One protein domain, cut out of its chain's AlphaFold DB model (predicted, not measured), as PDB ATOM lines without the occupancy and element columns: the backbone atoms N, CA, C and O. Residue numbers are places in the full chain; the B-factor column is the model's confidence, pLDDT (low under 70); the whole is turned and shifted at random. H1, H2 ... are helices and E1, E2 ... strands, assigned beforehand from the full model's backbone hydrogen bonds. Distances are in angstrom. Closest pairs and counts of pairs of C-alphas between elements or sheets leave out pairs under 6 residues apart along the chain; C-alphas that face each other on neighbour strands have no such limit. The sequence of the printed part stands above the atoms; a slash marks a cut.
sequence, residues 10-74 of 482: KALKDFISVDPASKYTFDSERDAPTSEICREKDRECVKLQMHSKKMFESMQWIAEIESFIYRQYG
ATOM      1  N   LYS A  10     184.330 106.890 162.149       84.94
ATOM      2  CA  LYS A  10     182.890 106.812 161.900       84.94
ATOM      3  C   LYS A  10     182.561 105.651 160.966       84.94
ATOM      4  O   LYS A  10     181.667 104.880 161.277       84.94
ATOM      5  N   ALA A  11     183.326 105.486 159.887       85.69
ATOM      6  CA  ALA A  11     183.139 104.376 158.953       85.69
ATOM      7  C   ALA A  11     183.325 103.006 159.634       85.69
ATOM      8  O   ALA A  11     182.576 102.077 159.347       85.69
ATOM      9  N   LEU A  12     184.258 102.897 160.588       88.00
ATOM     10  CA  LEU A  12     184.428 101.692 161.404       88.00
ATOM     11  C   LEU A  12     183.212 101.413 162.298       88.00
ATOM     12  O   LEU A  12     182.739 100.281 162.356       88.00
ATOM     13  N   LYS A  13     182.696 102.439 162.986       85.81
ATOM     14  CA  LYS A  13     181.508 102.306 163.845       85.81
ATOM     15  C   LYS A  13     180.268 101.940 163.040       85.81
ATOM     16  O   LYS A  13     179.541 101.036 163.436       85.81
ATOM     17  N   ASP A  14     180.071 102.604 161.906       85.56
ATOM     18  CA  ASP A  14     178.957 102.337 161.002       85.56
ATOM     19  C   ASP A  14     179.057 100.894 160.472       85.56
ATOM     20  O   ASP A  14     178.070 100.163 160.515       85.56
ATOM     21  N   PHE A  15     180.257 100.430 160.094       87.81
ATOM     22  CA  PHE A  15     180.476  99.044 159.676       87.81
ATOM     23  C   PHE A  15     180.182  98.037 160.794       87.81
ATOM     24  O   PHE A  15     179.534  97.033 160.536       87.81
ATOM     25  N   ILE A  16     180.587  98.274 162.039       87.31
ATOM     26  CA  ILE A  16     180.335  97.310 163.129       87.31
ATOM     27  C   ILE A  16     178.868  97.301 163.557       87.31
ATOM     28  O   ILE A  16     178.324  96.249 163.877       87.31
ATOM     29  N   SER A  17     178.201  98.455 163.497       82.44
ATOM     30  CA  SER A  17     176.801  98.594 163.914       82.44
ATOM     31  C   SER A  17     175.817  97.737 163.113       82.44
ATOM     32  O   SER A  17     174.735  97.437 163.609       82.44
ATOM     33  N   VAL A  18     176.187  97.334 161.893       86.56
ATOM     34  CA  VAL A  18     175.344  96.496 161.029       86.56
ATOM     35  C   VAL A  18     175.234  95.062 161.559       86.56
ATOM     36  O   VAL A  18     174.164  94.472 161.451       86.56
ATOM     37  N   ASP A  19     176.305  94.504 162.131       82.00
ATOM     38  CA  ASP A  19     176.280  93.175 162.754       82.00
ATOM     39  C   ASP A  19     177.336  93.070 163.871       82.00
ATOM     40  O   ASP A  19     178.440  92.565 163.646       82.00
ATOM     41  N   PRO A  20     177.041  93.563 165.083       81.00
ATOM     42  CA  PRO A  20     178.020  93.601 166.169       81.00
ATOM     43  C   PRO A  20     178.470  92.198 166.610       81.00
ATOM     44  O   PRO A  20     179.635  91.999 166.926       81.00
ATOM     45  N   ALA A  21     177.590  91.194 166.521       77.12
ATOM     46  CA  ALA A  21     177.864  89.833 166.985       77.12
ATOM     47  C   ALA A  21     178.756  89.006 166.035       77.12
ATOM     48  O   ALA A  21     179.109  87.862 166.346       77.12
ATOM     49  N   SER A  22     179.096  89.543 164.861       83.56
ATOM     50  CA  SER A  22     179.968  88.868 163.902       83.56
ATOM     51  C   SER A  22     181.407  88.765 164.410       83.56
ATOM     52  O   SER A  22     181.925  89.638 165.098       83.56
ATOM     53  N   LYS A  23     182.107  87.699 164.014       85.44
ATOM     54  CA  LYS A  23     183.558  87.623 164.202       85.44
ATOM     55  C   LYS A  23     184.247  88.475 163.147       85.44
ATOM     56  O   LYS A  23     183.961  88.342 161.957       85.44
ATOM     57  N   TYR A  24     185.162  89.321 163.593       86.56
ATOM     58  CA  TYR A  24     185.917  90.215 162.733       86.56
ATOM     59  C   TYR A  24     187.363  89.744 162.617       86.56
ATOM     60  O   TYR A  24     188.023  89.484 163.625       86.56
ATOM     61  N   THR A  25     187.865  89.650 161.391       87.44
ATOM     62  CA  THR A  25     189.281  89.431 161.111       87.44
ATOM     63  C   THR A  25     189.915  90.733 160.652       87.44
ATOM     64  O   THR A  25     189.330  91.516 159.903       87.44
ATOM     65  N   PHE A  26     191.122  90.972 161.148       88.19
ATOM     66  CA  PHE A  26     191.912  92.147 160.834       88.19
ATOM     67  C   PHE A  26     193.087  91.733 159.959       88.19
ATOM     68  O   PHE A  26     193.875  90.879 160.373       88.19
ATOM     69  N   ASP A  27     193.203  92.341 158.780       82.62
ATOM     70  CA  ASP A  27     194.311  92.100 157.861       82.62
ATOM     71  C   ASP A  27     194.971  93.433 157.488       82.62
ATOM     72  O   ASP A  27     194.377  94.314 156.860       82.62
ATOM     73  N   SER A  28     196.199  93.632 157.962       84.50
ATOM     74  CA  SER A  28     197.028  94.771 157.571       84.50
ATOM     75  C   SER A  28     198.489  94.510 157.909       84.50
ATOM     76  O   SER A  28     198.798  93.929 158.954       84.50
ATOM     77  N   GLU A  29     199.395  95.027 157.083       85.00
ATOM     78  CA  GLU A  29     200.811  95.079 157.429       85.00
ATOM     79  C   GLU A  29     201.049  95.993 158.645       85.00
ATOM     80  O   GLU A  29     200.324  96.964 158.905       85.00
ATOM     81  N   ARG A  30     202.092  95.675 159.418       80.00
ATOM     82  CA  ARG A  30     202.485  96.471 160.585       80.00
ATOM     83  C   ARG A  30     202.747  97.918 160.143       80.00
ATOM     84  O   ARG A  30     203.522  98.148 159.225       80.00
ATOM     85  N   ASP A  31     202.075  98.865 160.797       79.62
ATOM     86  CA  ASP A  31     202.132 100.313 160.541       79.62
ATOM     87  C   ASP A  31     201.559 100.809 159.196       79.62
ATOM     88  O   ASP A  31     201.697 101.991 158.870       79.62
ATOM     89  N   ALA A  32     200.835  99.964 158.450       84.38
ATOM     90  CA  ALA A  32     200.158 100.391 157.228       84.38
ATOM     91  C   ALA A  32     199.197 101.580 157.488       84.38
ATOM     92  O   ALA A  32     198.462 101.570 158.485       84.38
ATOM     93  N   PRO A  33     199.177 102.607 156.613       84.19
ATOM     94  CA  PRO A  33     198.301 103.780 156.746       84.19
ATOM     95  C   PRO A  33     196.825 103.460 156.465       84.19
ATOM     96  O   PRO A  33     195.935 104.239 156.803       84.19
ATOM     97  N   THR A  34     196.571 102.305 155.855       86.56
ATOM     98  CA  THR A  34     195.246 101.756 155.591       86.56
ATOM     99  C   THR A  34     195.154 100.361 156.167       86.56
ATOM    100  O   THR A  34     196.095  99.576 156.042       86.56
ATOM    101  N   SER A  35     194.008 100.038 156.738       90.62
ATOM    102  CA  SER A  35     193.747  98.743 157.351       90.62
ATOM    103  C   SER A  35     192.413  98.183 156.875       90.62
ATOM    104  O   SER A  35     191.490  98.936 156.552       90.62
ATOM    105  N   GLU A  36     192.334  96.859 156.778       91.19
ATOM    106  CA  GLU A  36     191.151  96.145 156.313       91.19
ATOM    107  C   GLU A  36     190.563  95.316 157.455       91.19
ATOM    108  O   GLU A  36     191.277  94.626 158.189       91.19
ATOM    109  N   ILE A  37     189.247  95.420 157.626       92.06
ATOM    110  CA  ILE A  37     188.481  94.588 158.555       92.06
ATOM    111  C   ILE A  37     187.407  93.847 157.790       92.06
ATOM    112  O   ILE A  37     186.660  94.449 157.019       92.06
ATOM    113  N   CYS A  38     187.340  92.544 158.029       90.75
ATOM    114  CA  CYS A  38     186.417  91.642 157.368       90.75
ATOM    115  C   CYS A  38     185.523  90.947 158.392       90.75
ATOM    116  O   CYS A  38     185.989  90.564 159.464       90.75
ATOM    117  N   ARG A  39     184.247  90.740 158.057       90.44
ATOM    118  CA  ARG A  39     183.362  89.850 158.823       90.44
ATOM    119  C   ARG A  39     183.535  88.411 158.361       90.44
ATOM    120  O   ARG A  39     183.479  88.125 157.169       90.44
ATOM    121  N   GLU A  40     183.685  87.485 159.301       83.12
ATOM    122  CA  GLU A  40     183.919  86.066 159.014       83.12
ATOM    123  C   GLU A  40     182.699  85.393 158.361       83.12
ATOM    124  O   GLU A  40     182.856  84.521 157.507       83.12
ATOM    125  N   LYS A  41     181.483  85.822 158.732       77.19
ATOM    126  CA  LYS A  41     180.225  85.193 158.308       77.19
ATOM    127  C   LYS A  41     179.848  85.511 156.856       77.19
ATOM    128  O   LYS A  41     179.516  84.595 156.110       77.19
ATOM    129  N   ASP A  42     179.980  86.776 156.454       76.88
ATOM    130  CA  ASP A  42     179.539  87.267 155.136       76.88
ATOM    131  C   ASP A  42     180.702  87.622 154.194       76.88
ATOM    132  O   ASP A  42     180.485  87.949 153.028       76.88
ATOM    133  N   ARG A  43     181.955  87.542 154.678       80.56
ATOM    134  CA  ARG A  43     183.183  87.954 153.965       80.56
ATOM    135  C   ARG A  43     183.154  89.394 153.437       80.56
ATOM    136  O   ARG A  43     183.921  89.740 152.542       80.56
ATOM    137  N   GLU A  44     182.296  90.240 153.996       89.94
ATOM    138  CA  GLU A  44     182.299  91.669 153.710       89.94
ATOM    139  C   GLU A  44     183.520  92.307 154.367       89.94
ATOM    140  O   GLU A  44     183.727  92.154 155.572       89.94
ATOM    141  N   CYS A  45     184.317  93.019 153.571       91.38
ATOM    142  CA  CYS A  45     185.514  93.718 154.019       91.38
ATOM    143  C   CYS A  45     185.384  95.217 153.753       91.38
ATOM    144  O   CYS A  45     184.925  95.631 152.683       91.38
ATOM    145  N   VAL A  46     185.826  96.034 154.706       92.31
ATOM    146  CA  VAL A  46     185.945  97.483 154.527       92.31
ATOM    147  C   VAL A  46     187.391  97.915 154.732       92.31
ATOM    148  O   VAL A  46     188.038  97.557 155.717       92.31
ATOM    149  N   LYS A  47     187.897  98.712 153.785       91.19
ATOM    150  CA  LYS A  47     189.207  99.359 153.879       91.19
ATOM    151  C   LYS A  47     189.045 100.739 154.484       91.19
ATOM    152  O   LYS A  47     188.296 101.571 153.970       91.19
ATOM    153  N   LEU A  48     189.767 100.981 155.566       91.00
ATOM    154  CA  LEU A  48     189.722 102.220 156.321       91.00
ATOM    155  C   LEU A  48     191.076 102.914 156.228       91.00
ATOM    156  O   LEU A  48     192.124 102.286 156.384       91.00
ATOM    157  N   GLN A  49     191.060 104.228 156.006       89.38
ATOM    158  CA  GLN A  49     192.252 105.062 156.150       89.38
ATOM    159  C   GLN A  49     192.541 105.310 157.631       89.38
ATOM    160  O   GLN A  49     192.284 106.380 158.182       89.38
ATOM    161  N   MET A  50     193.014 104.266 158.298       84.62
ATOM    162  CA  MET A  50     193.418 104.304 159.688       84.62
ATOM    163  C   MET A  50     194.673 103.455 159.861       84.62
ATOM    164  O   MET A  50     194.759 102.339 159.347       84.62
ATOM    165  N   HIS A  51     195.637 103.981 160.618       87.31
ATOM    166  CA  HIS A  51     196.828 103.226 160.982       87.31
ATOM    167  C   HIS A  51     196.454 101.969 161.766       87.31
ATOM    168  O   HIS A  51     195.648 102.033 162.701       87.31
ATOM    169  N   SER A  52     197.099 100.851 161.436       82.44
ATOM    170  CA  SER A  52     196.826  99.541 162.039       82.44
ATOM    171  C   SER A  52     196.868  99.538 163.571       82.44
ATOM    172  O   SER A  52     196.020  98.915 164.209       82.44
ATOM    173  N   LYS A  53     197.758 100.330 164.185       82.19
ATOM    174  CA  LYS A  53     197.803 100.518 165.644       82.19
ATOM    175  C   LYS A  53     196.525 101.151 166.215       82.19
ATOM    176  O   LYS A  53     195.967 100.638 167.178       82.19
ATOM    177  N   LYS A  54     196.041 102.242 165.609       82.62
ATOM    178  CA  LYS A  54     194.827 102.950 166.059       82.62
ATOM    179  C   LYS A  54     193.574 102.093 165.842       82.62
ATOM    180  O   LYS A  54     192.641 102.127 166.645       82.62
ATOM    181  N   MET A  55     193.574 101.288 164.780       82.44
ATOM    182  CA  MET A  55     192.505 100.330 164.515       82.44
ATOM    183  C   MET A  55     192.442  99.230 165.569       82.44
ATOM    184  O   MET A  55     191.367  98.940 166.090       82.44
ATOM    185  N   PHE A  56     193.597  98.671 165.923       80.00
ATOM    186  CA  PHE A  56     193.699  97.653 166.958       80.00
ATOM    187  C   PHE A  56     193.236  98.179 168.327       80.00
ATOM    188  O   PHE A  56     192.416  97.534 168.976       80.00
ATOM    189  N   GLU A  57     193.662  99.385 168.718       79.88
ATOM    190  CA  GLU A  57     193.200 100.050 169.950       79.88
ATOM    191  C   GLU A  57     191.671 100.253 169.962       79.88
ATOM    192  O   GLU A  57     191.011 100.005 170.972       79.88
ATOM    193  N   SER A  58     191.085 100.638 168.823       79.94
ATOM    194  CA  SER A  58     189.633 100.838 168.699       79.94
ATOM    195  C   SER A  58     188.845  99.525 168.807       79.94
ATOM    196  O   SER A  58     187.765  99.502 169.395       79.94
ATOM    197  N   MET A  59     189.385  98.424 168.273       75.62
ATOM    198  CA  MET A  59     188.777  97.088 168.358       75.62
ATOM    199  C   MET A  59     188.853  96.492 169.756       75.62
ATOM    200  O   MET A  59     187.874  95.908 170.217       75.62
ATOM    201  N   GLN A  60     189.969  96.684 170.461       77.62
ATOM    202  CA  GLN A  60     190.093  96.246 171.852       77.62
ATOM    203  C   GLN A  60     189.053  96.922 172.748       77.62
ATOM    204  O   GLN A  60     188.392  96.246 173.534       77.62
ATOM    205  N   TRP A  61     188.848  98.230 172.574       71.44
ATOM    206  CA  TRP A  61     187.863  98.976 173.355       71.44
ATOM    207  C   TRP A  61     186.426  98.476 173.129       71.44
ATOM    208  O   TRP A  61     185.650  98.361 174.075       71.44
ATOM    209  N   ILE A  62     186.076  98.124 171.887       70.06
ATOM    210  CA  ILE A  62     184.747  97.587 171.551       70.06
ATOM    211  C   ILE A  62     184.559  96.173 172.125       70.06
ATOM    212  O   ILE A  62     183.526  95.901 172.735       70.06
ATOM    213  N   ALA A  63     185.566  95.303 172.010       62.44
ATOM    214  CA  ALA A  63     185.504  93.943 172.547       62.44
ATOM    215  C   ALA A  63     185.387  93.916 174.084       62.44
ATOM    216  O   ALA A  63     184.662  93.090 174.645       62.44
ATOM    217  N   GLU A  64     186.059  94.840 174.780       58.62
ATOM    218  CA  GLU A  64     185.924  94.992 176.233       58.62
ATOM    219  C   GLU A  64     184.490  95.371 176.625       58.62
ATOM    220  O   GLU A  64     183.934  94.774 177.552       58.62
ATOM    221  N   ILE A  65     183.850  96.270 175.873       56.56
ATOM    222  CA  ILE A  65     182.458  96.679 176.105       56.56
ATOM    223  C   ILE A  65     181.480  95.533 175.830       56.56
ATOM    224  O   ILE A  65     180.591  95.296 176.648       56.56
ATOM    225  N   GLU A  66     181.641  94.782 174.740       52.03
ATOM    226  CA  GLU A  66     180.763  93.639 174.453       52.03
ATOM    227  C   GLU A  66     180.902  92.528 175.494       52.03
ATOM    228  O   GLU A  66     179.897  92.007 175.980       52.03
ATOM    229  N   SER A  67     182.130  92.206 175.910       51.03
ATOM    230  CA  SER A  67     182.363  91.211 176.964       51.03
ATOM    231  C   SER A  67     181.741  91.628 178.304       51.03
ATOM    232  O   SER A  67     181.263  90.783 179.069       51.03
ATOM    233  N   PHE A  68     181.693  92.936 178.564       46.44
ATOM    234  CA  PHE A  68     181.065  93.531 179.733       46.44
ATOM    235  C   PHE A  68     179.530  93.491 179.647       46.44
ATOM    236  O   PHE A  68     178.881  93.071 180.606       46.44
ATOM    237  N   ILE A  69     178.946  93.830 178.491       46.25
ATOM    238  CA  ILE A  69     177.492  93.769 178.252       46.25
ATOM    239  C   ILE A  69     176.992  92.319 178.299       46.25
ATOM    240  O   ILE A  69     175.984  92.041 178.952       46.25
ATOM    241  N   TYR A  70     177.719  91.378 177.693       44.41
ATOM    242  CA  TYR A  70     177.353  89.960 177.678       44.41
ATOM    243  C   TYR A  70     177.388  89.336 179.082       44.41
ATOM    244  O   TYR A  70     176.513  88.539 179.428       44.41
ATOM    245  N   ARG A  71     178.353  89.736 179.928       46.06
ATOM    246  CA  ARG A  71     178.411  89.316 181.341       46.06
ATOM    247  C   ARG A  71     177.299  89.907 182.203       46.06
ATOM    248  O   ARG A  71     176.942  89.278 183.193       46.06
ATOM    249  N   GLN A  72     176.792  91.092 181.868       39.50
ATOM    250  CA  GLN A  72     175.736  91.738 182.649       39.50
ATOM    251  C   GLN A  72     174.330  91.273 182.250       39.50
ATOM    252  O   GLN A  72     173.509  91.023 183.126       39.50
ATOM    253  N   TYR A  73     174.055  91.116 180.953       43.78
ATOM    254  CA  TYR A  73     172.675  90.989 180.469       43.78
ATOM    255  C   TYR A  73     172.289  89.627 179.906       43.78
ATOM    256  O   TYR A  73     171.121  89.457 179.580       43.78
ATOM    257  N   GLY A  74     173.211  88.659 179.838       42.72
ATOM    258  CA  GLY A  74     172.885  87.255 179.578       42.72
ATOM    259  C   GLY A  74     171.883  87.057 178.438       42.72
ATOM    260  O   GLY A  74     170.738  86.704 178.703       42.72
TER     261      GLY A  74
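What this domain is: This is residues 10 to 74 of the 482 residues of an uncharacterized protein of Pleurotus ostreatus PC15 (UniProt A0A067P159). An antiparallel sheet, E1-E2-E3, has two helices, short H1 and part of long H2, over one face; residues 67 to 74 stick out. The 65 printed residues, mixed in class, include in order H1, E1, E2, E3, H2. The whole is compact, radius of gyration of the C-alphas 12.2 A, spanning 37 by 24 by 18 A.

How they stand to each other: E1, residues 24 to 27, E2, 35 to 39, and E3, 45 to 48, form a meander of hairpins, each strand the antiparallel neighbour of the one before. N 25 and O 38, 2.8 A, and N 46 and O 37, 2.9 A, are within hydrogen-bond range. H1, residues 10 to 17, and H2, 52 to 73, are on the same face, two layers, at heights over the sheet of 9.3 A and 11.5 A. In both, every O i to N i+4 pair is within range.

Where its parts are: H2 is 31.6 A long, from C-alpha 52 at (196.826, 99.541, 162.039) to C-alpha 73 at (172.675, 90.989, 180.469).

The domain as a whole: The printed part has no cut; pLDDT is under 70 for residues 63 to 74.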